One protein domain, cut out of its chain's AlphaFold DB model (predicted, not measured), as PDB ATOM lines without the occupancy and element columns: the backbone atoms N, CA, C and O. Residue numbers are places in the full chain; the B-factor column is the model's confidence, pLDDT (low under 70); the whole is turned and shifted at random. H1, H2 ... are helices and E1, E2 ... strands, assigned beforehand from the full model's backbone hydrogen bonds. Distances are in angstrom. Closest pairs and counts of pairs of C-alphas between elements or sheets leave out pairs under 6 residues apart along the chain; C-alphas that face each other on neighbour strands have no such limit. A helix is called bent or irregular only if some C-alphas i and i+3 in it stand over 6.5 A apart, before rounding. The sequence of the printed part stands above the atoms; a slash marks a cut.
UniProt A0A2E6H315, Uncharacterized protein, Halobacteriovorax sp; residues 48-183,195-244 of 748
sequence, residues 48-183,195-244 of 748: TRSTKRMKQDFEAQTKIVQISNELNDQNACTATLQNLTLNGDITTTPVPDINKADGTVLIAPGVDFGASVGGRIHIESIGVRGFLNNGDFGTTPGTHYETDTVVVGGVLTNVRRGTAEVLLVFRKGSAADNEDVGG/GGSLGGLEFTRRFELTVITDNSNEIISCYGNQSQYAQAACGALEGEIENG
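What this domain is: This is residues 48 to 183 and 195 to 244 of the 748 residues of an uncharacterized protein of Halobacteriovorax sp (UniProt A0A2E6H315). A long, strongly twisted sheet, drawn out along the bent strands E4 and E5, has the long helix H1 running along one face. The short helix H2 crosses the same face after H1, and H4 begins near H1's last residue and runs on the same way; residues 178 to 183 stick out at one end. The printed part has 186 residues, with four named helices and seven named strands, which follow each other along the chain as H1, H2, E1, E2, E3, E4, H3, E5, E6, H4 and E7; the class is mixed, helices and strands, and the branched sheet of five strands is made of the antiparallel neighbour pairs E2 and E4, E3 and E4, E4 and E5, and E5 and E6. The whole is only just compact, close to loose, with a radius of gyration of the C-alphas of 18.8 A, and elongated, spanning 59 by 33 by 26 A.

Where its parts are: Find C-alpha 155 at (141.958, 125.429, 160.572); from there E4, residues 155 to 172, runs 47.9 A, bending by 64 degrees at residue 158. E5, residues 202 to 213, is 30.9 A long and bends by 67 degrees at residue 210. Look next for E2, residues 121 to 129, E3, residues 146 to 152, and E6, residues 219 to 224. H1, residues 48 to 72, starts at C-alpha 48, (86.101, 100.867, 151.824), and is 36.1 A long. H2 is residues 74 to 81, H3 176 to 179, H4 225 to 236, E1 105 to 107 and E7 240 to 242.

How they stand to each other: Beside E4, E2 and E3 lie on one side and E5 on the other side. Check N 167 and O 127 for E2 and E4, 2.7 A; N 159 and O 148 for the hairpin E3 and E4, 2.8 A; N 164 and O 209 for E4 and E5, 2.8 A; and N 210 and O 223 for the hairpin E5 and E6, 2.8 A. H1 is over E4 at a height over the sheet of 9.4 A. H2 is on the same face; its closest C-alphas to E6 are Thr 78 and Cys 222, 5.0 A. H4, also on that face, only just touches H1, only at their ends, with 3 pairs of C-alphas within 8 A, the closest Asn 72 and Gln 226, 6.5 A. H3 is not on the sheet; E1 and E7 pair with no named strand. Every O i to N i+4 pair is within hydrogen-bond range in H1 and H2, 6 of 8 in H4; H3 is too short for one.

The domain as a whole: The C-alphas of Gly 182 and Glu 238, the two farthest apart, are 63.6 A apart. Residues 184 to 194 are not printed, and C-alphas 183 and 195 are 16.9 A apart across the cut. The links H2 to E1, E1 to E2 and E2 to E3 are long. Confidence is under 70 for 31 residues, among them 132 to 144, 176 to 183 and 195 to 200.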
ATOM      1  N   THR A  48      84.979 101.438 151.062       85.12
ATOM      2  CA  THR A  48      86.101 100.867 151.824       85.12
ATOM      3  C   THR A  48      87.448 101.143 151.154       85.12
ATOM      4  O   THR A  48      88.403 101.503 151.842       85.12
ATOM      5  N   ARG A  49      87.538 101.039 149.818       83.94
ATOM      6  CA  ARG A  49      88.753 101.400 149.063       83.94
ATOM      7  C   ARG A  49      89.094 102.884 149.199       83.94
ATOM      8  O   ARG A  49      90.248 103.214 149.457       83.94
ATOM      9  N   SER A  50      88.095 103.759 149.080       85.31
ATOM     10  CA  SER A  50      88.272 105.207 149.239       85.31
ATOM     11  C   SER A  50      88.739 105.570 150.652       85.31
ATOM     12  O   SER A  50      89.729 106.278 150.818       85.31
ATOM     13  N   THR A  51      88.117 104.996 151.687       87.12
ATOM     14  CA  THR A  51      88.534 105.194 153.083       87.12
ATOM     15  C   THR A  51      89.942 104.651 153.344       87.12
ATOM     16  O   THR A  51      90.697 105.283 154.077       87.12
ATOM     17  N   LYS A  52      90.326 103.514 152.740       85.44
ATOM     18  CA  LYS A  52      91.690 102.968 152.847       85.44
ATOM     19  C   LYS A  52      92.715 103.940 152.252       85.44
ATOM     20  O   LYS A  52      93.667 104.306 152.932       85.44
ATOM     21  N   ARG A  53      92.466 104.421 151.030       85.38
ATOM     22  CA  ARG A  53      93.326 105.399 150.350       85.38
ATOM     23  C   ARG A  53      93.460 106.696 151.146       85.38
ATOM     24  O   ARG A  53      94.572 107.157 151.349       85.38
ATOM     25  N   MET A  54      92.351 107.241 151.641       87.38
ATOM     26  CA  MET A  54      92.358 108.469 152.440       87.38
ATOM     27  C   MET A  54      93.174 108.314 153.729       87.38
ATOM     28  O   MET A  54      93.919 109.218 154.086       87.38
ATOM     29  N   LYS A  55      93.081 107.160 154.405       87.62
ATOM     30  CA  LYS A  55      93.905 106.873 155.589       87.62
ATOM     31  C   LYS A  55      95.395 106.812 155.253       87.62
ATOM     32  O   LYS A  55      96.188 107.394 155.978       87.62
ATOM     33  N   GLN A  56      95.765 106.148 154.157       88.00
ATOM     34  CA  GLN A  56      97.158 106.099 153.697       88.00
ATOM     35  C   GLN A  56      97.672 107.484 153.290       88.00
ATOM     36  O   GLN A  56      98.793 107.842 153.619       88.00
ATOM     37  N   ASP A  57      96.861 108.287 152.603       89.44
ATOM     38  CA  ASP A  57      97.260 109.642 152.219       89.44
ATOM     39  C   ASP A  57      97.439 110.539 153.462       89.44
ATOM     40  O   ASP A  57      98.386 111.317 153.515       89.44
ATOM     41  N   PHE A  58      96.595 110.394 154.491       90.69
ATOM     42  CA  PHE A  58      96.731 111.140 155.747       90.69
ATOM     43  C   PHE A  58      98.002 110.765 156.520       90.69
ATOM     44  O   PHE A  58      98.792 111.643 156.853       90.69
ATOM     45  N   GLU A  59      98.240 109.469 156.744       91.62
ATOM     46  CA  GLU A  59      99.441 108.979 157.439       91.62
ATOM     47  C   GLU A  59     100.725 109.413 156.709       91.62
ATOM     48  O   GLU A  59     101.706 109.813 157.341       91.62
ATOM     49  N   ALA A  60     100.700 109.423 155.369       91.88
ATOM     50  CA  ALA A  60     101.815 109.886 154.552       91.88
ATOM     51  C   ALA A  60     102.088 111.364 154.798       91.88
ATOM     52  O   ALA A  60     103.229 111.745 155.036       91.88
ATOM     53  N   GLN A  61     101.045 112.195 154.767       94.06
ATOM     54  CA  GLN A  61     101.184 113.633 154.983       94.06
ATOM     55  C   GLN A  61     101.661 113.958 156.397       94.06
ATOM     56  O   GLN A  61     102.583 114.754 156.551       94.06
ATOM     57  N   THR A  62     101.125 113.291 157.423       94.19
ATOM     58  CA  THR A  62     101.606 113.465 158.800       94.19
ATOM     59  C   THR A  62     103.098 113.138 158.913       94.19
ATOM     60  O   THR A  62     103.843 113.879 159.556       94.19
ATOM     61  N   LYS A  63     103.567 112.074 158.247       94.44
ATOM     62  CA  LYS A  63     104.991 111.711 158.245       94.44
ATOM     63  C   LYS A  63     105.860 112.659 157.430       94.44
ATOM     64  O   LYS A  63     106.951 112.986 157.878       94.44
ATOM     65  N   ILE A  64     105.375 113.150 156.294       95.19
ATOM     66  CA  ILE A  64     106.071 114.158 155.483       95.19
ATOM     67  C   ILE A  64     106.300 115.439 156.285       95.19
ATOM     68  O   ILE A  64     107.405 115.968 156.265       95.19
ATOM     69  N   VAL A  65     105.288 115.917 157.015       95.69
ATOM     70  CA  VAL A  65     105.420 117.106 157.871       95.69
ATOM     71  C   VAL A  65     106.415 116.852 159.001       95.69
ATOM     72  O   VAL A  65     107.271 117.692 159.260       95.69
ATOM     73  N   GLN A  66     106.355 115.677 159.636       95.81
ATOM     74  CA  GLN A  66     107.310 115.313 160.683       95.81
ATOM     75  C   GLN A  66     108.754 115.297 160.157       95.81
ATOM     76  O   GLN A  66     109.621 115.915 160.761       95.81
ATOM     77  N   ILE A  67     108.996 114.662 159.007       96.44
ATOM     78  CA  ILE A  67     110.305 114.648 158.335       96.44
ATOM     79  C   ILE A  67     110.748 116.062 157.975       96.44
ATOM     80  O   ILE A  67     111.896 116.414 158.212       96.44
ATOM     81  N   SER A  68     109.845 116.884 157.434       96.06
ATOM     82  CA  SER A  68     110.160 118.269 157.092       96.06
ATOM     83  C   SER A  68     110.604 119.064 158.312       96.06
ATOM     84  O   SER A  68     111.499 119.888 158.186       96.06
ATOM     85  N   ASN A  69     109.972 118.856 159.467       95.44
ATOM     86  CA  ASN A  69     110.322 119.566 160.691       95.44
ATOM     87  C   ASN A  69     111.696 119.135 161.211       95.44
ATOM     88  O   ASN A  69     112.489 120.003 161.555       95.44
ATOM     89  N   GLU A  70     112.007 117.834 161.198       96.69
ATOM     90  CA  GLU A  70     113.334 117.349 161.604       96.69
ATOM     91  C   GLU A  70     114.420 117.778 160.606       96.69
ATOM     92  O   GLU A  70     115.453 118.285 161.009       96.69
ATOM     93  N   LEU A  71     114.192 117.682 159.294       96.25
ATOM     94  CA  LEU A  71     115.177 118.143 158.303       96.25
ATOM     95  C   LEU A  71     115.355 119.674 158.296       96.25
ATOM     96  O   LEU A  71     116.360 120.172 157.793       96.25
ATOM     97  N   ASN A  72     114.397 120.425 158.850       95.06
ATOM     98  CA  ASN A  72     114.536 121.864 159.072       95.06
ATOM     99  C   ASN A  72     115.359 122.210 160.320       95.06
ATOM    100  O   ASN A  72     115.866 123.330 160.402       95.06
ATOM    101  N   ASP A  73     115.510 121.279 161.262       94.94
ATOM    102  CA  ASP A  73     116.397 121.425 162.410       94.94
ATOM    103  C   ASP A  73     117.844 121.112 161.992       94.94
ATOM    104  O   ASP A  73     118.140 120.063 161.416       94.94
ATOM    105  N   GLN A  74     118.767 122.037 162.266       93.81
ATOM    106  CA  GLN A  74     120.169 121.917 161.852       93.81
ATOM    107  C   GLN A  74     120.858 120.688 162.463       93.81
ATOM    108  O   GLN A  74     121.642 120.017 161.785       93.81
ATOM    109  N   ASN A  75     120.578 120.380 163.732       95.25
ATOM    110  CA  ASN A  75     121.210 119.266 164.432       95.25
ATOM    111  C   ASN A  75     120.683 117.937 163.896       95.25
ATOM    112  O   ASN A  75     121.471 117.041 163.610       95.25
ATOM    113  N   ALA A  76     119.369 117.829 163.695       96.75
ATOM    114  CA  ALA A  76     118.747 116.638 163.123       96.75
ATOM    115  C   ALA A  76     119.162 116.417 161.660       96.75
ATOM    116  O   ALA A  76     119.503 115.293 161.276       96.75
ATOM    117  N   CYS A  77     119.216 117.479 160.847       97.19
ATOM    118  CA  CYS A  77     119.682 117.348 159.472       97.19
ATOM    119  C   CYS A  77     121.159 116.942 159.405       97.19
ATOM    120  O   CYS A  77     121.522 116.048 158.639       97.19
ATOM    121  N   THR A  78     122.012 117.552 160.232       95.81
ATOM    122  CA  THR A  78     123.430 117.178 160.300       95.81
ATOM    123  C   THR A  78     123.572 115.736 160.781       95.81
ATOM    124  O   THR A  78     124.216 114.947 160.105       95.81
ATOM    125  N   ALA A  79     122.871 115.323 161.840       96.44
ATOM    126  CA  ALA A  79     122.869 113.933 162.304       96.44
ATOM    127  C   ALA A  79     122.360 112.928 161.250       96.44
ATOM    128  O   ALA A  79     122.718 111.752 161.291       96.44
ATOM    129  N   THR A  80     121.515 113.370 160.317       97.56
ATOM    130  CA  THR A  80     120.988 112.553 159.214       97.56
ATOM    131  C   THR A  80     121.976 112.429 158.051       97.56
ATOM    132  O   THR A  80     122.082 111.364 157.446       97.56
ATOM    133  N   LEU A  81     122.676 113.513 157.701       97.12
ATOM    134  CA  LEU A  81     123.461 113.598 156.464       97.12
ATOM    135  C   LEU A  81     124.981 113.605 156.667       97.12
ATOM    136  O   LEU A  81     125.714 113.486 155.687       97.12
ATOM    137  N   GLN A  82     125.468 113.753 157.898       94.38
ATOM    138  CA  GLN A  82     126.897 113.824 158.186       94.38
ATOM    139  C   GLN A  82     127.618 112.547 157.735       94.38
ATOM    140  O   GLN A  82     127.124 111.431 157.898       94.38
ATOM    141  N   ASN A  83     128.822 112.728 157.194       94.56
ATOM    142  CA  ASN A  83     129.672 111.677 156.628       94.56
ATOM    143  C   ASN A  83     129.124 111.007 155.354       94.56
ATOM    144  O   ASN A  83     129.662 109.997 154.897       94.56
ATOM    145  N   LEU A  84     128.060 111.551 154.753       95.88
ATOM    146  CA  LEU A  84     127.647 111.145 153.414       95.88
ATOM    147  C   LEU A  84     128.446 111.934 152.378       95.88
ATOM    148  O   LEU A  84     128.441 113.165 152.370       95.88
ATOM    149  N   THR A  85     129.116 111.220 151.479       94.31
ATOM    150  CA  THR A  85     129.786 111.825 150.327       94.31
ATOM    151  C   THR A  85     128.781 112.034 149.204       94.31
ATOM    152  O   THR A  85     128.206 111.078 148.684       94.31
ATOM    153  N   LEU A  86     128.581 113.285 148.798       91.06
ATOM    154  CA  LEU A  86     127.786 113.599 147.621       91.06
ATOM    155  C   LEU A  86     128.590 113.252 146.370       91.06
ATOM    156  O   LEU A  86     129.520 113.962 145.981       91.06
ATOM    157  N   ASN A  87     128.197 112.170 145.702       82.25
ATOM    158  CA  ASN A  87     128.616 111.942 144.328       82.25
ATOM    159  C   ASN A  87     128.017 113.073 143.494       82.25
ATOM    160  O   ASN A  87     126.799 113.199 143.433       82.25
ATOM    161  N   GLY A  88     128.849 113.906 142.864       69.62
ATOM    162  CA  GLY A  88     128.404 115.039 142.037       69.62
ATOM    163  C   GLY A  88     127.573 114.654 140.803       69.62
ATOM    164  O   GLY A  88     127.364 115.485 139.932       69.62
ATOM    165  N   ASP A  89     127.126 113.404 140.703       71.00
ATOM    166  CA  ASP A  89     126.253 112.886 139.663       71.00
ATOM    167  C   ASP A  89     124.783 112.887 140.136       71.00
ATOM    168  O   ASP A  89     124.460 112.982 141.318       71.00
ATOM    169  N   ILE A  90     123.861 112.733 139.190       70.06
ATOM    170  CA  ILE A  90     122.410 112.596 139.381       70.06
ATOM    171  C   ILE A  90     122.059 111.387 140.267       70.06
ATOM    172  O   ILE A  90     120.938 111.287 140.772       70.06
ATOM    173  N   THR A  91     123.003 110.466 140.456       82.00
ATOM    174  CA  THR A  91     122.841 109.276 141.284       82.00
ATOM    175  C   THR A  91     122.521 109.650 142.725       82.00
ATOM    176  O   THR A  91     123.287 110.337 143.398       82.00
ATOM    177  N   THR A  92     121.393 109.149 143.217       88.94
ATOM    178  CA  THR A  92     121.002 109.283 144.617       88.94
ATOM    179  C   THR A  92     121.963 108.494 145.497       88.94
ATOM    180  O   THR A  92     122.077 107.276 145.352       88.94
ATOM    181  N   THR A  93     122.628 109.177 146.423       94.44
ATOM    182  CA  THR A  93     123.407 108.528 147.481       94.44
ATOM    183  C   THR A  93     122.422 108.026 148.538       94.44
ATOM    184  O   THR A  93     121.609 108.825 149.006       94.44
ATOM    185  N   PRO A  94     122.406 106.730 148.884       96.06
ATOM    186  CA  PRO A  94     121.459 106.202 149.860       96.06
ATOM    187  C   PRO A  94     121.710 106.826 151.235       96.06
ATOM    188  O   PRO A  94     122.848 106.897 151.694       96.06
ATOM    189  N   VAL A  95     120.636 107.268 151.883       96.88
ATOM    190  CA  VAL A  95     120.659 107.772 153.259       96.88
ATOM    191  C   VAL A  95     120.205 106.621 154.157       96.88
ATOM    192  O   VAL A  95     119.098 106.121 153.938       96.88
ATOM    193  N   PRO A  96     121.025 106.172 155.126       97.06
ATOM    194  CA  PRO A  96     120.683 105.032 155.965       97.06
ATOM    195  C   PRO A  96     119.405 105.270 156.751       97.06
ATOM    196  O   PRO A  96     118.519 104.442 156.675       97.06
ATOM    197  N   ASP A  97     119.299 106.410 157.432       97.38
ATOM    198  CA  ASP A  97     118.197 106.750 158.326       97.38
ATOM    199  C   ASP A  97     118.012 108.271 158.361       97.38
ATOM    200  O   ASP A  97     118.970 109.019 158.179       97.38
ATOM    201  N   ILE A  98     116.792 108.736 158.636       97.50
ATOM    202  CA  ILE A  98     116.537 110.117 159.062       97.50
ATOM    203  C   ILE A  98     116.558 110.130 160.586       97.50
ATOM    204  O   ILE A  98     115.756 109.440 161.219       97.50
ATOM    205  N   ASN A  99     117.453 110.925 161.160       97.88
ATOM    206  CA  ASN A  99     117.673 111.049 162.595       97.88
ATOM    207  C   ASN A  99     117.037 112.331 163.140       97.88
ATOM    208  O   ASN A  99     116.909 113.331 162.437       97.88
ATOM    209  N   LYS A 100     116.646 112.302 164.413       97.94
ATOM    210  CA  LYS A 100     116.282 113.501 165.174       97.94
ATOM    211  C   LYS A 100     117.534 114.205 165.694       97.94
ATOM    212  O   LYS A 100     118.638 113.665 165.636       97.94
ATOM    213  N   ALA A 101     117.349 115.382 166.289       95.12
ATOM    214  CA  ALA A 101     118.437 116.179 166.862       95.12
ATOM    215  C   ALA A 101     119.219 115.461 167.982       95.12
ATOM    216  O   ALA A 101     120.384 115.769 168.210       95.12
ATOM    217  N   ASP A 102     118.604 114.491 168.666       96.44
ATOM    218  CA  ASP A 102     119.241 113.669 169.706       96.44
ATOM    219  C   ASP A 102     120.000 112.442 169.153       96.44
ATOM    220  O   ASP A 102     120.535 111.647 169.925       96.44
ATOM    221  N   GLY A 103     120.037 112.271 167.827       95.12
ATOM    222  CA  GLY A 103     120.646 111.124 167.153       95.12
ATOM    223  C   GLY A 103     119.772 109.866 167.130       95.12
ATOM    224  O   GLY A 103     120.211 108.836 166.624       95.12
ATOM    225  N   THR A 104     118.542 109.907 167.655       97.19
ATOM    226  CA  THR A 104     117.615 108.773 167.541       97.19
ATOM    227  C   THR A 104     117.038 108.679 166.132       97.19
ATOM    228  O   THR A 104     116.672 109.685 165.523       97.19
ATOM    229  N   VAL A 105     116.907 107.452 165.622       97.00
ATOM    230  CA  VAL A 105     116.311 107.199 164.305       97.00
ATOM    231  C   VAL A 105     114.834 107.590 164.330       97.00
ATOM    232  O   VAL A 105     114.027 107.009 165.063       97.00
ATOM    233  N   LEU A 106     114.463 108.580 163.518       96.31
ATOM    234  CA  LEU A 106     113.071 108.927 163.257       96.31
ATOM    235  C   LEU A 106     112.454 107.911 162.294       96.31
ATOM    236  O   LEU A 106     111.359 107.400 162.549       96.31
ATOM    237  N   ILE A 107     113.141 107.668 161.176       96.44
ATOM    238  CA  ILE A 107     112.670 106.871 160.045       96.44
ATOM    239  C   ILE A 107     113.853 106.122 159.426       96.44
ATOM    240  O   ILE A 107     114.871 106.734 159.126       96.44
ATOM    241  N   ALA A 108     113.650 104.833 159.157       97.06
ATOM    242  CA  ALA A 108     114.568 103.977 158.414       97.06
ATOM    243  C   ALA A 108     113.887 103.454 157.129       97.06
ATOM    244  O   ALA A 108     112.665 103.235 157.138       97.06
ATOM    245  N   PRO A 109     114.625 103.235 156.027       95.94
ATOM    246  CA  PRO A 109     114.131 102.521 154.860       95.94
ATOM    247  C   PRO A 109     113.760 101.082 155.245       95.94
ATOM    248  O   PRO A 109     114.343 100.479 156.145       95.94
ATOM    249  N   GLY A 110     112.747 100.531 154.585       94.38
ATOM    250  CA  GLY A 110     112.204  99.208 154.885       94.38
ATOM    251  C   GLY A 110     111.200  99.168 156.044       94.38
ATOM    252  O   GLY A 110     110.622  98.114 156.307       94.38
ATOM    253  N   VAL A 111     110.953 100.283 156.739       92.81
ATOM    254  CA  VAL A 111     109.996 100.332 157.856       92.81
ATOM    255  C   VAL A 111     108.592 100.699 157.367       92.81
ATOM    256  O   VAL A 111     108.406 101.605 156.550       92.81
ATOM    257  N   ASP A 112     107.590  99.999 157.905       93.12
ATOM    258  CA  ASP A 112     106.174 100.307 157.711       93.12
ATOM    259  C   ASP A 112     105.666 101.282 158.788       93.12
ATOM    260  O   ASP A 112     105.833 101.063 159.989       93.12
ATOM    261  N   PHE A 113     104.953 102.323 158.364       91.00
ATOM    262  CA  PHE A 113     104.311 103.324 159.216       91.00
ATOM    263  C   PHE A 113     102.792 103.240 159.104       91.00
ATOM    264  O   PHE A 113     102.264 102.950 158.036       91.00
ATOM    265  N   GLY A 114     102.079 103.528 160.196       89.19
ATOM    266  CA  GLY A 114     100.613 103.529 160.262       89.19
ATOM    267  C   GLY A 114     100.066 102.396 161.135       89.19
ATOM    268  O   GLY A 114     100.334 101.215 160.914       89.19
ATOM    269  N   ALA A 115      99.262 102.748 162.141       81.56
ATOM    270  CA  ALA A 115      98.779 101.795 163.149       81.56
ATOM    271  C   ALA A 115      97.703 100.826 162.622       81.56
ATOM    272  O   ALA A 115      97.485  99.750 163.175       81.56
ATOM    273  N   SER A 116      97.001 101.199 161.550       81.44
ATOM    274  CA  SER A 116      95.903 100.406 160.992       81.44
ATOM    275  C   SER A 116      96.365  99.573 159.799       81.44
ATOM    276  O   SER A 116      96.983 100.110 158.890       81.44
ATOM    277  N   VAL A 117      95.929  98.309 159.709       77.31
ATOM    278  CA  VAL A 117      96.142  97.404 158.548       77.31
ATOM    279  C   VAL A 117      95.710  98.043 157.210       77.31
ATOM    280  O   VAL A 117      96.210  97.723 156.139       77.31
ATOM    281  N   GLY A 118      94.786  99.010 157.251       79.12
ATOM    282  CA  GLY A 118      94.369  99.785 156.081       79.12
ATOM    283  C   GLY A 118      95.224 101.020 155.755       79.12
ATOM    284  O   GLY A 118      95.156 101.506 154.637       79.12
ATOM    285  N   GLY A 119      95.985 101.547 156.710       84.06
ATOM    286  CA  GLY A 119      96.702 102.822 156.604       84.06
ATOM    287  C   GLY A 119      98.215 102.689 156.461       84.06
ATOM    288  O   GLY A 119      98.888 103.709 156.485       84.06
ATOM    289  N   ARG A 120      98.747 101.464 156.341       88.94
ATOM    290  CA  ARG A 120     100.195 101.244 156.306       88.94
ATOM    291  C   ARG A 120     100.848 101.854 155.067       88.94
ATOM    292  O   ARG A 120     100.289 101.769 153.966       88.94
ATOM    293  N   ILE A 121     102.022 102.438 155.268       93.00
ATOM    294  CA  ILE A 121     102.898 103.014 154.249       93.00
ATOM    295  C   ILE A 121     104.294 102.472 154.499       93.00
ATOM    296  O   ILE A 121     104.796 102.572 155.612       93.00
ATOM    297  N   HIS A 122     104.911 101.947 153.461       93.81
ATOM    298  CA  HIS A 122     106.280 101.476 153.472       93.81
ATOM    299  C   HIS A 122     107.210 102.572 152.952       93.81
ATOM    300  O   HIS A 122     106.871 103.262 151.985       93.81
ATOM    301  N   ILE A 123     108.376 102.748 153.564       94.94
ATOM    302  CA  ILE A 123     109.417 103.627 153.016       94.94
ATOM    303  C   ILE A 123     110.390 102.756 152.237       94.94
ATOM    304  O   ILE A 123     111.170 102.020 152.827       94.94
ATOM    305  N   GLU A 124     110.318 102.833 150.913       95.19
ATOM    306  CA  GLU A 124     111.105 101.990 150.009       95.19
ATOM    307  C   GLU A 124     112.581 102.397 150.040       95.19
ATOM    308  O   GLU A 124     113.473 101.566 150.185       95.19
ATOM    309  N   SER A 125     112.849 103.701 149.941       96.06
ATOM    310  CA  SER A 125     114.211 104.225 149.938       96.06
ATOM    311  C   SER A 125     114.260 105.681 150.381       96.06
ATOM    312  O   SER A 125     113.354 106.464 150.076       96.06
ATOM    313  N   ILE A 126     115.373 106.044 151.011       97.31
ATOM    314  CA  ILE A 126     115.760 107.419 151.315       97.31
ATOM    315  C   ILE A 126     117.081 107.662 150.591       97.31
ATOM    316  O   ILE A 126     118.009 106.857 150.685       97.31
ATOM    317  N   GLY A 127     117.164 108.741 149.827       95.88
ATOM    318  CA  GLY A 127     118.377 109.101 149.106       95.88
ATOM    319  C   GLY A 127     118.606 110.598 149.135       95.88
ATOM    320  O   GLY A 127     117.660 111.369 149.241       95.88
ATOM    321  N   VAL A 128     119.857 111.016 149.013       94.94
ATOM    322  CA  VAL A 128     120.237 112.413 148.833       94.94
ATOM    323  C   VAL A 128     120.853 112.593 147.451       94.94
ATOM    324  O   VAL A 128     121.643 111.768 146.987       94.94
ATOM    325  N   ARG A 129     120.459 113.660 146.766       90.75
ATOM    326  CA  ARG A 129     121.013 114.084 145.482       90.75
ATOM    327  C   ARG A 129     121.677 115.443 145.668       90.75
ATOM    328  O   ARG A 129     121.057 116.366 146.191       90.75
ATOM    329  N   GLY A 130     122.940 115.548 145.264       81.31
ATOM    330  CA  GLY A 130     123.739 116.760 145.439       81.31
ATOM    331  C   GLY A 130     123.518 117.821 144.356       81.31
ATOM    332  O   GLY A 130     123.109 117.500 143.241       81.31
ATOM    333  N   PHE A 131     123.828 119.069 144.731       70.00
ATOM    334  CA  PHE A 131     124.017 120.278 143.912       70.00
ATOM    335  C   PHE A 131     123.041 120.439 142.744       70.00
ATOM    336  O   PHE A 131     123.378 120.235 141.577       70.00
ATOM    337  N   LEU A 132     121.818 120.845 143.071       62.00
ATOM    338  CA  LEU A 132     120.841 121.255 142.069       62.00
ATOM    339  C   LEU A 132     121.068 122.709 141.671       62.00
ATOM    340  O   LEU A 132     121.268 123.575 142.523       62.00
ATOM    341  N   ASN A 133     120.977 122.989 140.373       56.16
ATOM    342  CA  ASN A 133     120.854 124.363 139.905       56.16
ATOM    343  C   ASN A 133     119.525 124.924 140.401       56.16
ATOM    344  O   ASN A 133     118.502 124.247 140.281       56.16
ATOM    345  N   ASN A 134     119.531 126.171 140.881       55.47
ATOM    346  CA  ASN A 134     118.320 126.955 141.125       55.47
ATOM    347  C   ASN A 134     117.462 126.997 139.841       55.47
ATOM    348  O   ASN A 134     117.630 127.879 139.004       55.47
ATOM    349  N   GLY A 135     116.563 126.023 139.680       52.69
ATOM    350  CA  GLY A 135     115.545 125.970 138.632       52.69
ATOM    351  C   GLY A 135     115.809 125.081 137.409       52.69
ATOM    352  O   GLY A 135     114.863 124.887 136.651       52.69
ATOM    353  N   ASP A 136     117.001 124.499 137.211       49.88
ATOM    354  CA  ASP A 136     117.294 123.678 136.018       49.88
ATOM    355  C   ASP A 136     117.787 122.266 136.375       49.88
ATOM    356  O   ASP A 136     118.927 122.061 136.789       49.88
ATOM    357  N   PHE A 137     116.951 121.248 136.131       53.38
ATOM    358  CA  PHE A 137     117.299 119.818 136.234       53.38
ATOM    359  C   PHE A 137     118.231 119.350 135.090       53.38
ATOM    360  O   PHE A 137     118.078 118.249 134.558       53.38
ATOM    361  N   GLY A 138     119.172 120.197 134.671       45.88
ATOM    362  CA  GLY A 138     120.085 119.943 133.563       45.88
ATOM    363  C   GLY A 138     121.015 118.765 133.847       45.88
ATOM    364  O   GLY A 138     121.587 118.642 134.924       45.88
ATOM    365  N   THR A 139     121.188 117.899 132.852       52.00
ATOM    366  CA  THR A 139     121.938 116.629 132.881       52.00
ATOM    367  C   THR A 139     123.456 116.767 133.040       52.00
ATOM    368  O   THR A 139     124.185 115.804 132.816       52.00
ATOM    369  N   THR A 140     123.951 117.954 133.379       54.88
ATOM    370  CA  THR A 140     125.383 118.229 133.483       54.88
ATOM    371  C   THR A 140     125.707 118.534 134.940       54.88
ATOM    372  O   THR A 140     125.240 119.563 135.427       54.88
ATOM    373  N   PRO A 141     126.487 117.674 135.623       50.69
ATOM    374  CA  PRO A 141     127.156 117.969 136.890       50.69
ATOM    375  C   PRO A 141     127.907 119.304 136.815       50.69
ATOM    376  O   PRO A 141     129.044 119.376 136.353       50.69
ATOM    377  N   GLY A 142     127.229 120.393 137.160       50.38
ATOM    378  CA  GLY A 142     127.748 121.750 137.062       50.38
ATOM    379  C   GLY A 142     128.269 122.211 138.413       50.38
ATOM    380  O   GLY A 142     127.675 121.923 139.444       50.38
ATOM    381  N   THR A 143     129.376 122.942 138.387       54.62
ATOM    382  CA  THR A 143     130.190 123.508 139.477       54.62
ATOM    383  C   THR A 143     129.465 124.521 140.384       54.62
ATOM    384  O   THR A 143     130.031 125.551 140.740       54.62
ATOM    385  N   HIS A 144     128.206 124.284 140.739       64.81
ATOM    386  CA  HIS A 144     127.344 125.238 141.438       64.81
ATOM    387  C   HIS A 144     127.397 125.049 142.947       64.81
ATOM    388  O   HIS A 144     126.386 124.864 143.623       64.81
ATOM    389  N   TYR A 145     128.617 125.103 143.460       72.31
ATOM    390  CA  TYR A 145     128.867 125.340 144.863       72.31
ATOM    391  C   TYR A 145     129.557 126.688 145.008       72.31
ATOM    392  O   TYR A 145     130.446 127.039 144.231       72.31
ATOM    393  N   GLU A 146     129.153 127.441 146.018       79.81
ATOM    394  CA  GLU A 146     129.944 128.572 146.469       79.81
ATOM    395  C   GLU A 146     131.102 127.992 147.284       79.81
ATOM    396  O   GLU A 146     130.891 127.297 148.282       79.81
ATOM    397  N   THR A 147     132.331 128.167 146.793       82.56
ATOM    398  CA  THR A 147     133.516 127.902 147.609       82.56
ATOM    399  C   THR A 147     133.651 129.015 148.620       82.56
ATOM    400  O   THR A 147     133.849 130.166 148.235       82.56
ATOM    401  N   ASP A 148     133.590 128.640 149.884       82.25
ATOM    402  CA  ASP A 148     133.832 129.516 151.016       82.25
ATOM    403  C   ASP A 148     135.018 128.969 151.823       82.25
ATOM    404  O   ASP A 148     135.366 127.788 151.729       82.25
ATOM    405  N   THR A 149     135.675 129.817 152.600       80.31
ATOM    406  CA  THR A 149     136.751 129.419 153.514       80.31
ATOM    407  C   THR A 149     136.271 129.601 154.937       80.31
ATOM    408  O   THR A 149     136.293 130.713 155.453       80.31
ATOM    409  N   VAL A 150     135.883 128.501 155.582       78.44
ATOM    410  CA  VAL A 150     135.396 128.508 156.967       78.44
ATOM    411  C   VAL A 150     136.462 127.916 157.885       78.44
ATOM    412  O   VAL A 150     137.134 126.931 157.551       78.44
ATOM    413  N   VAL A 151     136.628 128.527 159.059       72.88
ATOM    414  CA  VAL A 151     137.519 128.027 160.110       72.88
ATOM    415  C   VAL A 151     136.803 126.917 160.879       72.88
ATOM    416  O   VAL A 151     135.984 127.190 161.751       72.88
ATOM    417  N   VAL A 152     137.121 125.653 160.595       74.94
ATOM    418  CA  VAL A 152     136.576 124.501 161.334       74.94
ATOM    419  C   VAL A 152     137.655 123.991 162.286       74.94
ATOM    420  O   VAL A 152     138.734 123.583 161.864       74.94
ATOM    421  N   GLY A 153     137.408 124.071 163.598       80.00
ATOM    422  CA  GLY A 153     138.380 123.635 164.611       80.00
ATOM    423  C   GLY A 153     139.699 124.427 164.616       80.00
ATOM    424  O   GLY A 153     140.736 123.887 164.988       80.00
ATOM    425  N   GLY A 154     139.680 125.692 164.179       79.62
ATOM    426  CA  GLY A 154     140.870 126.552 164.118       79.62
ATOM    427  C   GLY A 154     141.708 126.418 162.839       79.62
ATOM    428  O   GLY A 154     142.717 127.110 162.711       79.62
ATOM    429  N   VAL A 155     141.299 125.578 161.881       82.25
ATOM    430  CA  VAL A 155     141.958 125.429 160.572       82.25
ATOM    431  C   VAL A 155     141.075 126.029 159.481       82.25
ATOM    432  O   VAL A 155     139.882 125.746 159.424       82.25
ATOM    433  N   LEU A 156     141.659 126.853 158.604       82.12
ATOM    434  CA  LEU A 156     140.983 127.343 157.400       82.12
ATOM    435  C   LEU A 156     140.788 126.180 156.426       82.12
ATOM    436  O   LEU A 156     141.750 125.664 155.855       82.12
ATOM    437  N   THR A 157     139.538 125.787 156.230       87.25
ATOM    438  CA  THR A 157     139.142 124.735 155.294       87.25
ATOM    439  C   THR A 157     138.308 125.347 154.183       87.25
ATOM    440  O   THR A 157     137.350 126.069 154.447       87.25
ATOM    441  N   ASN A 158     138.663 125.045 152.931       87.50
ATOM    442  CA  ASN A 158     137.769 125.320 151.810       87.50
ATOM    443  C   ASN A 158     136.548 124.416 151.967       87.50
ATOM    444  O   ASN A 158     136.678 123.190 151.945       87.50
ATOM    445  N   VAL A 159     135.390 125.032 152.136       90.00
ATOM    446  CA  VAL A 159     134.100 124.365 152.171       90.00
ATOM    447  C   VAL A 159     133.316 124.727 150.919       90.00
ATOM    448  O   VAL A 159     133.523 125.768 150.295       90.00
ATOM    449  N   ARG A 160     132.419 123.839 150.519       88.75
ATOM    450  CA  ARG A 160     131.543 124.024 149.367       88.75
ATOM    451  C   ARG A 160     130.110 124.058 149.857       88.75
ATOM    452  O   ARG A 160     129.622 123.056 150.381       88.75
ATOM    453  N   ARG A 161     129.441 125.193 149.684       88.19
ATOM    454  CA  ARG A 161     128.017 125.353 149.993       88.19
ATOM    455  C   ARG A 161     127.179 125.136 148.737       88.19
ATOM    456  O   ARG A 161     127.477 125.716 147.698       88.19
ATOM    457  N   GLY A 162     126.101 124.363 148.838       88.00
ATOM    458  CA  GLY A 162     125.115 124.235 147.761       88.00
ATOM    459  C   GLY A 162     123.804 123.591 148.204       88.00
ATOM    460  O   GLY A 162     123.652 123.210 149.362       88.00
ATOM    461  N   THR A 163     122.843 123.489 147.285       89.31
ATOM    462  CA  THR A 163     121.520 122.904 147.555       89.31
ATOM    463  C   THR A 163     121.512 121.412 147.226       89.31
ATOM    464  O   THR A 163     121.874 121.018 146.117       89.31
ATOM    465  N   ALA A 164     121.076 120.583 148.170       91.50
ATOM    466  CA  ALA A 164     120.830 119.157 148.000       91.50
ATOM    467  C   ALA A 164     119.328 118.848 148.126       91.50
ATOM    468  O   ALA A 164     118.598 119.520 148.852       91.50
ATOM    469  N   GLU A 165     118.869 117.807 147.436       93.19
ATOM    470  CA  GLU A 165     117.519 117.256 147.588       93.19
ATOM    471  C   GLU A 165     117.589 115.929 148.340       93.19
ATOM    472  O   GLU A 165     118.300 115.015 147.924       93.19
ATOM    473  N   VAL A 166     116.793 115.774 149.394       95.44
ATOM    474  CA  VAL A 166     116.524 114.469 150.008       95.44
ATOM    475  C   VAL A 166     115.249 113.902 149.387       95.44
ATOM    476  O   VAL A 166     114.175 114.497 149.476       95.44
ATOM    477  N   LEU A 167     115.375 112.756 148.723       95.50
ATOM    478  CA  LEU A 167     114.310 112.023 148.054       95.50
ATOM    479  C   LEU A 167     113.831 110.874 148.939       95.50
ATOM    480  O   LEU A 167     114.598 109.978 149.284       95.50
ATOM    481  N   LEU A 168     112.540 110.874 149.255       95.88
ATOM    482  CA  LEU A 168     111.874 109.772 149.942       95.88
ATOM    483  C   LEU A 168     110.896 109.119 148.984       95.88
ATOM    484  O   LEU A 168     109.991 109.782 148.470       95.88
ATOM    485  N   VAL A 169     111.057 107.819 148.767       95.69
ATOM    486  CA  VAL A 169     110.122 107.014 147.982       95.69
ATOM    487  C   VAL A 169     109.228 106.260 148.953       95.69
ATOM    488  O   VAL A 169     109.673 105.373 149.679       95.69
ATOM    489  N   PHE A 170     107.957 106.639 148.981       94.62
ATOM    490  CA  PHE A 170     106.942 105.970 149.779       94.62
ATOM    491  C   PHE A 170     106.189 104.984 148.904       94.62
ATOM    492  O   PHE A 170     105.767 105.341 147.804       94.62
ATOM    493  N   ARG A 171     105.923 103.793 149.431       91.56
ATOM    494  CA  ARG A 171     105.023 102.813 148.834       91.56
ATOM    495  C   ARG A 171     103.780 102.646 149.702       91.56
ATOM    496  O   ARG A 171     103.853 102.506 150.918       91.56
ATOM    497  N   LYS A 172     102.598 102.679 149.095       88.25
ATOM    498  CA  LYS A 172     101.322 102.487 149.796       88.25
ATOM    499  C   LYS A 172     101.109 101.002 150.098       88.25
ATOM    500  O   LYS A 172     101.120 100.183 149.184       88.25
ATOM    501  N   GLY A 173     100.810 100.674 151.355       83.94
ATOM    502  CA  GLY A 173     100.684  99.296 151.848       83.94
ATOM    503  C   GLY A 173     101.925  98.834 152.615       83.94
ATOM    504  O   GLY A 173     102.947  99.508 152.596       83.94
ATOM    505  N   SER A 174     101.814  97.705 153.316       79.38
ATOM    506  CA  SER A 174     102.945  97.056 153.991       79.38
ATOM    507  C   SER A 174     103.759  96.216 153.006       79.38
ATOM    508  O   SER A 174     103.205  95.692 152.035       79.38
ATOM    509  N   ALA A 175     105.056  96.041 153.262       70.75
ATOM    510  CA  ALA A 175     105.854  95.041 152.550       70.75
ATOM    511  C   ALA A 175     105.301  93.615 152.754       70.75
ATOM    512  O   ALA A 175     105.188  92.862 151.788       70.75
ATOM    513  N   ALA A 176     104.849  93.294 153.972       66.00
ATOM    514  CA  ALA A 176     104.324  91.975 154.331       66.00
ATOM    515  C   ALA A 176     102.971  91.658 153.669       66.00
ATOM    516  O   ALA A 176     102.721  90.516 153.293       66.00
ATOM    517  N   ASP A 177     102.120  92.669 153.444       66.56
ATOM    518  CA  ASP A 177     100.833  92.478 152.752       66.56
ATOM    519  C   ASP A 177     101.021  92.009 151.293       66.56
ATOM    520  O   ASP A 177     100.094  91.459 150.698       66.56
ATOM    521  N   ASN A 178     102.206  92.227 150.707       59.41
ATOM    522  CA  ASN A 178     102.551  91.754 149.367       59.41
ATOM    523  C   ASN A 178     103.183  90.353 149.359       59.41
ATOM    524  O   ASN A 178     103.087  89.675 148.338       59.41
ATOM    525  N   GLU A 179     103.800  89.902 150.455       58.06
ATOM    526  CA  GLU A 179     104.406  88.562 150.527       58.06
ATOM    527  C   GLU A 179     103.357  87.450 150.679       58.06
ATOM    528  O   GLU A 179     103.524  86.364 150.121       58.06
ATOM    529  N   ASP A 180     102.231  87.738 151.342       50.19
ATOM    530  CA  ASP A 180     101.127  86.780 151.512       50.19
ATOM    531  C   ASP A 180     100.295  86.560 150.232       50.19
ATOM    532  O   ASP A 180      99.540  85.587 150.124       50.19
ATOM    533  N   VAL A 181     100.463  87.400 149.203       54.44
ATOM    534  CA  VAL A 181      99.960  87.113 147.849       54.44
ATOM    535  C   VAL A 181     100.997  86.232 147.157       54.44
ATOM    536  O   VAL A 181     101.743  86.687 146.297       54.44
ATOM    537  N   GLY A 182     101.079  84.978 147.616       46.31
ATOM    538  CA  GLY A 182     102.157  84.026 147.346       46.31
ATOM    539  C   GLY A 182     102.829  84.183 145.982       46.31
ATOM    540  O   GLY A 182     102.147  84.174 144.952       46.31
ATOM    541  N   GLY A 183     104.168  84.286 146.018       48.69
ATOM    542  CA  GLY A 183     105.137  84.627 144.958       48.69
ATOM    543  C   GLY A 183     105.142  83.788 143.673       48.69
ATOM    544  O   GLY A 183     106.173  83.584 143.038       48.69
ATOM    545  N   GLY A 195      94.716  96.812 141.407       44.50
ATOM    546  CA  GLY A 195      95.425  98.066 141.691       44.50
ATOM    547  C   GLY A 195      95.154  99.266 140.776       44.50
ATOM    548  O   GLY A 195      95.595 100.366 141.102       44.50
ATOM    549  N   GLY A 196      94.375  99.139 139.697       45.28
ATOM    550  CA  GLY A 196      94.127 100.256 138.763       45.28
ATOM    551  C   GLY A 196      93.414 101.495 139.349       45.28
ATOM    552  O   GLY A 196      93.340 102.526 138.691       45.28
ATOM    553  N   SER A 197      92.890 101.430 140.580       45.50
ATOM    554  CA  SER A 197      92.092 102.509 141.195       45.50
ATOM    555  C   SER A 197      92.779 103.256 142.353       45.50
ATOM    556  O   SER A 197      92.208 104.228 142.859       45.50
ATOM    557  N   LEU A 198      93.964 102.839 142.813       49.84
ATOM    558  CA  LEU A 198      94.592 103.416 144.018       49.84
ATOM    559  C   LEU A 198      95.603 104.546 143.741       49.84
ATOM    560  O   LEU A 198      96.126 105.133 144.689       49.84
ATOM    561  N   GLY A 199      95.793 104.944 142.478       57.19
ATOM    562  CA  GLY A 199      96.910 105.818 142.097       57.19
ATOM    563  C   GLY A 199      98.231 105.047 142.159       57.19
ATOM    564  O   GLY A 199      98.235 103.887 142.564       57.19
ATOM    565  N   GLY A 200      99.337 105.655 141.721       64.88
ATOM    566  CA  GLY A 200     100.652 105.013 141.791       64.88
ATOM    567  C   GLY A 200     100.893 104.404 143.175       64.88
ATOM    568  O   GLY A 200     100.641 105.057 144.192       64.88
ATOM    569  N   LEU A 201     101.312 103.133 143.202       77.31
ATOM    570  CA  LEU A 201     101.678 102.436 144.441       77.31
ATOM    571  C   LEU A 201     102.837 103.144 145.137       77.31
ATOM    572  O   LEU A 201     102.936 103.070 146.356       77.31
ATOM    573  N   GLU A 202     103.644 103.869 144.371       89.31
ATOM    574  CA  GLU A 202     104.763 104.660 144.843       89.31
ATOM    575  C   GLU A 202     104.515 106.147 144.598       89.31
ATOM    576  O   GLU A 202     103.989 106.552 143.556       89.31
ATOM    577  N   PHE A 203     104.901 106.971 145.564       91.50
ATOM    578  CA  PHE A 203     104.992 108.413 145.395       91.50
ATOM    579  C   PHE A 203     106.284 108.920 146.032       91.50
ATOM    580  O   PHE A 203     106.676 108.493 147.117       91.50
ATOM    581  N   THR A 204     106.946 109.851 145.351       94.38
ATOM    582  CA  THR A 204     108.217 110.423 145.799       94.38
ATOM    583  C   THR A 204     107.985 111.804 146.398       94.38
ATOM    584  O   THR A 204     107.248 112.621 145.837       94.38
ATOM    585  N   ARG A 205     108.631 112.091 147.528       95.50
ATOM    586  CA  ARG A 205     108.723 113.438 148.100       95.50
ATOM    587  C   ARG A 205     110.160 113.911 148.088       95.50
ATOM    588  O   ARG A 205     111.073 113.104 148.217       95.50
ATOM    589  N   ARG A 206     110.325 115.214 147.898       94.94
ATOM    590  CA  ARG A 206     111.620 115.880 147.816       94.94
ATOM    591  C   ARG A 206     111.664 116.971 148.869       94.94
ATOM    592  O   ARG A 206     110.690 117.713 148.998       94.94
ATOM    593  N   PHE A 207     112.767 117.036 149.597       94.94
ATOM    594  CA  PHE A 207     113.058 118.086 150.562       94.94
ATOM    595  C   PHE A 207     114.337 118.782 150.119       94.94
ATOM    596  O   PHE A 207     115.373 118.135 150.000       94.94
ATOM    597  N   GLU A 208     114.247 120.075 149.839       93.12
ATOM    598  CA  GLU A 208     115.401 120.899 149.488       93.12
ATOM    599  C   GLU A 208     116.090 121.379 150.764       93.12
ATOM    600  O   GLU A 208     115.433 121.862 151.688       93.12
ATOM    601  N   LEU A 209     117.410 121.226 150.807       93.56
ATOM    602  CA  LEU A 209     118.261 121.561 151.941       93.56
ATOM    603  C   LEU A 209     119.525 122.246 151.426       93.56
ATOM    604  O   LEU A 209     120.017 121.926 150.348       93.56
ATOM    605  N   THR A 210     120.097 123.153 152.205       91.56
ATOM    606  CA  THR A 210     121.438 123.683 151.956       91.56
ATOM    607  C   THR A 210     122.448 122.844 152.725       91.56
ATOM    608  O   THR A 210     122.340 122.683 153.937       91.56
ATOM    609  N   VAL A 211     123.453 122.319 152.037       92.94
ATOM    610  CA  VAL A 211     124.524 121.513 152.628       92.94
ATOM    611  C   VAL A 211     125.861 122.224 152.480       92.94
ATOM    612  O   VAL A 211     126.116 122.906 151.483       92.94
ATOM    613  N   ILE A 212     126.716 122.064 153.486       91.31
ATOM    614  CA  ILE A 212     128.122 122.455 153.443       91.31
ATOM    615  C   ILE A 212     128.941 121.174 153.401       91.31
ATOM    616  O   ILE A 212     128.803 120.306 154.263       91.31
ATOM    617  N   THR A 213     129.785 121.063 152.386       92.56
ATOM    618  CA  THR A 213     130.656 119.909 152.168       92.56
ATOM    619  C   THR A 213     132.125 120.294 152.257       92.56
ATOM    620  O   THR A 213     132.481 121.459 152.065       92.56
ATOM    621  N   ASP A 214     132.977 119.320 152.550       92.56
ATOM    622  CA  ASP A 214     134.428 119.467 152.474       92.56
ATOM    623  C   ASP A 214     134.932 119.399 151.009       92.56
ATOM    624  O   ASP A 214     134.160 119.324 150.048       92.56
ATOM    625  N   ASN A 215     136.254 119.397 150.810       89.31
ATOM    626  CA  ASN A 215     136.843 119.247 149.471       89.31
ATOM    627  C   ASN A 215     136.623 117.855 148.848       89.31
ATOM    628  O   ASN A 215     136.786 117.705 147.634       89.31
ATOM    629  N   SER A 216     136.258 116.861 149.657       91.56
ATOM    630  CA  SER A 216     135.924 115.492 149.256       91.56
ATOM    631  C   SER A 216     134.434 115.330 148.914       91.56
ATOM    632  O   SER A 216     134.018 114.236 148.542       91.56
ATOM    633  N   ASN A 217     133.641 116.410 148.987       90.38
ATOM    634  CA  ASN A 217     132.175 116.428 148.908       90.38
ATOM    635  C   ASN A 217     131.472 115.653 150.045       90.38
ATOM    636  O   ASN A 217     130.314 115.261 149.899       90.38
ATOM    637  N   GLU A 218     132.144 115.418 151.168       93.88
ATOM    638  CA  GLU A 218     131.552 114.871 152.388       93.88
ATOM    639  C   GLU A 218     130.759 115.963 153.108       93.88
ATOM    640  O   GLU A 218     131.263 117.065 153.328       93.88
ATOM    641  N   ILE A 219     129.496 115.687 153.443       93.75
ATOM    642  CA  ILE A 219     128.630 116.645 154.137       93.75
ATOM    643  C   ILE A 219     129.140 116.844 155.570       93.75
ATOM    644  O   ILE A 219     129.126 115.918 156.383       93.75
ATOM    645  N   ILE A 220     129.546 118.080 155.873       93.75
ATOM    646  CA  ILE A 220     129.972 118.531 157.204       93.75
ATOM    647  C   ILE A 220     128.757 119.021 157.998       93.75
ATOM    648  O   ILE A 220     128.607 118.690 159.172       93.75
ATOM    649  N   SER A 221     127.889 119.819 157.368       92.12
ATOM    650  CA  SER A 221     126.687 120.370 158.002       92.12
ATOM    651  C   SER A 221     125.537 120.558 157.013       92.12
ATOM    652  O   SER A 221     125.735 120.664 155.800       92.12
ATOM    653  N   CYS A 222     124.313 120.582 157.544       94.12
ATOM    654  CA  CYS A 222     123.083 120.737 156.774       94.12
ATOM    655  C   CYS A 222     122.127 121.754 157.414       94.12
ATOM    656  O   CYS A 222     122.009 121.835 158.635       94.12
ATOM    657  N   TYR A 223     121.416 122.487 156.561       92.19
ATOM    658  CA  TYR A 223     120.521 123.590 156.878       92.19
ATOM    659  C   TYR A 223     119.213 123.440 156.091       92.19
ATOM    660  O   TYR A 223     119.231 123.358 154.862       92.19
ATOM    661  N   GLY A 224     118.065 123.425 156.768       91.75
ATOM    662  CA  GLY A 224     116.768 123.454 156.082       91.75
ATOM    663  C   GLY A 224     116.367 124.849 155.597       91.75
ATOM    664  O   GLY A 224     116.974 125.857 155.968       91.75
ATOM    665  N   ASN A 225     115.289 124.936 154.813       82.81
ATOM    666  CA  ASN A 225     114.845 126.191 154.183       82.81
ATOM    667  C   ASN A 225     114.567 127.333 155.177       82.81
ATOM    668  O   ASN A 225     114.777 128.496 154.849       82.81
ATOM    669  N   GLN A 226     114.133 127.043 156.408       78.00
ATOM    670  CA  GLN A 226     113.910 128.104 157.402       78.00
ATOM    671  C   GLN A 226     115.212 128.765 157.871       78.00
ATOM    672  O   GLN A 226     115.253 129.976 158.086       78.00
ATOM    673  N   SER A 227     116.293 127.993 157.982       71.31
ATOM    674  CA  SER A 227     117.593 128.512 158.413       71.31
ATOM    675  C   SER A 227     118.258 129.410 157.361       71.31
ATOM    676  O   SER A 227     119.054 130.276 157.720       71.31
ATOM    677  N   GLN A 228     117.846 129.322 156.090       67.06
ATOM    678  CA  GLN A 228     118.271 130.273 155.059       67.06
ATOM    679  C   GLN A 228     117.823 131.706 155.370       67.06
ATOM    680  O   GLN A 228     118.556 132.644 155.074       67.06
ATOM    681  N   TYR A 229     116.665 131.908 156.011       75.31
ATOM    682  CA  TYR A 229     116.235 133.250 156.419       75.31
ATOM    683  C   TYR A 229     117.102 133.804 157.546       75.31
ATOM    684  O   TYR A 229     117.478 134.974 157.506       75.31
ATOM    685  N   ALA A 230     117.459 132.961 158.521       77.56
ATOM    686  CA  ALA A 230     118.397 133.340 159.573       77.56
ATOM    687  C   ALA A 230     119.770 133.682 158.977       77.56
ATOM    688  O   ALA A 230     120.391 134.661 159.379       77.56
ATOM    689  N   GLN A 231     120.208 132.934 157.964       73.25
ATOM    690  CA  GLN A 231     121.459 133.180 157.260       73.25
ATOM    691  C   GLN A 231     121.435 134.445 156.410       73.25
ATOM    692  O   GLN A 231     122.383 135.218 156.466       73.25
ATOM    693  N   ALA A 232     120.360 134.689 155.666       74.94
ATOM    694  CA  ALA A 232     120.188 135.915 154.900       74.94
ATOM    695  C   ALA A 232     120.143 137.138 155.828       74.94
ATOM    696  O   ALA A 232     120.778 138.149 155.539       74.94
ATOM    697  N   ALA A 233     119.454 137.032 156.968       82.00
ATOM    698  CA  ALA A 233     119.448 138.070 157.994       82.00
ATOM    699  C   ALA A 233     120.840 138.272 158.614       82.00
ATOM    700  O   ALA A 233     121.267 139.409 158.791       82.00
ATOM    701  N   CYS A 234     121.564 137.187 158.894       86.56
ATOM    702  CA  CYS A 234     122.917 137.249 159.432       86.56
ATOM    703  C   CYS A 234     123.904 137.882 158.439       86.56
ATOM    704  O   CYS A 234     124.617 138.817 158.787       86.56
ATOM    705  N   GLY A 235     123.866 137.455 157.176       82.44
ATOM    706  CA  GLY A 235     124.686 138.011 156.102       82.44
ATOM    707  C   GLY A 235     124.354 139.473 155.797       82.44
ATOM    708  O   GLY A 235     125.256 140.260 155.530       82.44
ATOM    709  N   ALA A 236     123.083 139.882 155.915       81.88
ATOM    710  CA  ALA A 236     122.686 141.289 155.800       81.88
ATOM    711  C   ALA A 236     123.287 142.174 156.906       81.88
ATOM    712  O   ALA A 236     123.436 143.379 156.717       81.88
ATOM    713  N   LEU A 237     123.648 141.579 158.044       84.81
ATOM    714  CA  LEU A 237     124.356 142.230 159.142       84.81
ATOM    715  C   LEU A 237     125.885 142.086 159.027       84.81
ATOM    716  O   LEU A 237     126.599 142.348 159.992       84.81
ATOM    717  N   GLU A 238     126.391 141.647 157.870       85.25
ATOM    718  CA  GLU A 238     127.798 141.270 157.668       85.25
ATOM    719  C   GLU A 238     128.297 140.249 158.707       85.25
ATOM    720  O   GLU A 238     129.479 140.216 159.033       85.25
ATOM    721  N   GLY A 239     127.384 139.450 159.263       82.19
ATOM    722  CA  GLY A 239     127.689 138.345 160.156       82.19
ATOM    723  C   GLY A 239     127.796 137.022 159.404       82.19
ATOM    724  O   GLY A 239     127.295 136.857 158.291       82.19
ATOM    725  N   GLU A 240     128.421 136.051 160.050       79.31
ATOM    726  CA  GLU A 240     128.561 134.679 159.581       79.31
ATOM    727  C   GLU A 240     127.820 133.747 160.542       79.31
ATOM    728  O   GLU A 240     127.921 133.893 161.761       79.31
ATOM    729  N   ILE A 241     127.050 132.789 160.015       73.25
ATOM    730  CA  ILE A 241     126.445 131.764 160.870       73.25
ATOM    731  C   ILE A 241     127.509 130.729 161.220       73.25
ATOM    732  O   ILE A 241     127.914 129.944 160.365       73.25
ATOM    733  N   GLU A 242     127.886 130.674 162.493       72.75
ATOM    734  CA  GLU A 242     128.787 129.670 163.045       72.75
ATOM    735  C   GLU A 242     128.032 128.867 164.113       72.75
ATOM    736  O   GLU A 242     127.620 129.410 165.137       72.75
ATOM    737  N   ASN A 243     127.841 127.564 163.881       69.19
ATOM    738  CA  ASN A 243     127.089 126.657 164.766       69.19
ATOM    739  C   ASN A 243     125.623 127.065 165.022       69.19
ATOM    740  O   ASN A 243     125.082 126.791 166.086       69.19
ATOM    741  N   GLY A 244     124.975 127.707 164.047       65.31
ATOM    742  CA  GLY A 244     123.575 128.143 164.157       65.31
ATOM    743  C   GLY A 244     123.397 129.532 164.778       65.31
ATOM    744  O   GLY A 244     122.330 130.127 164.632       65.31
TER     745      GLY A 244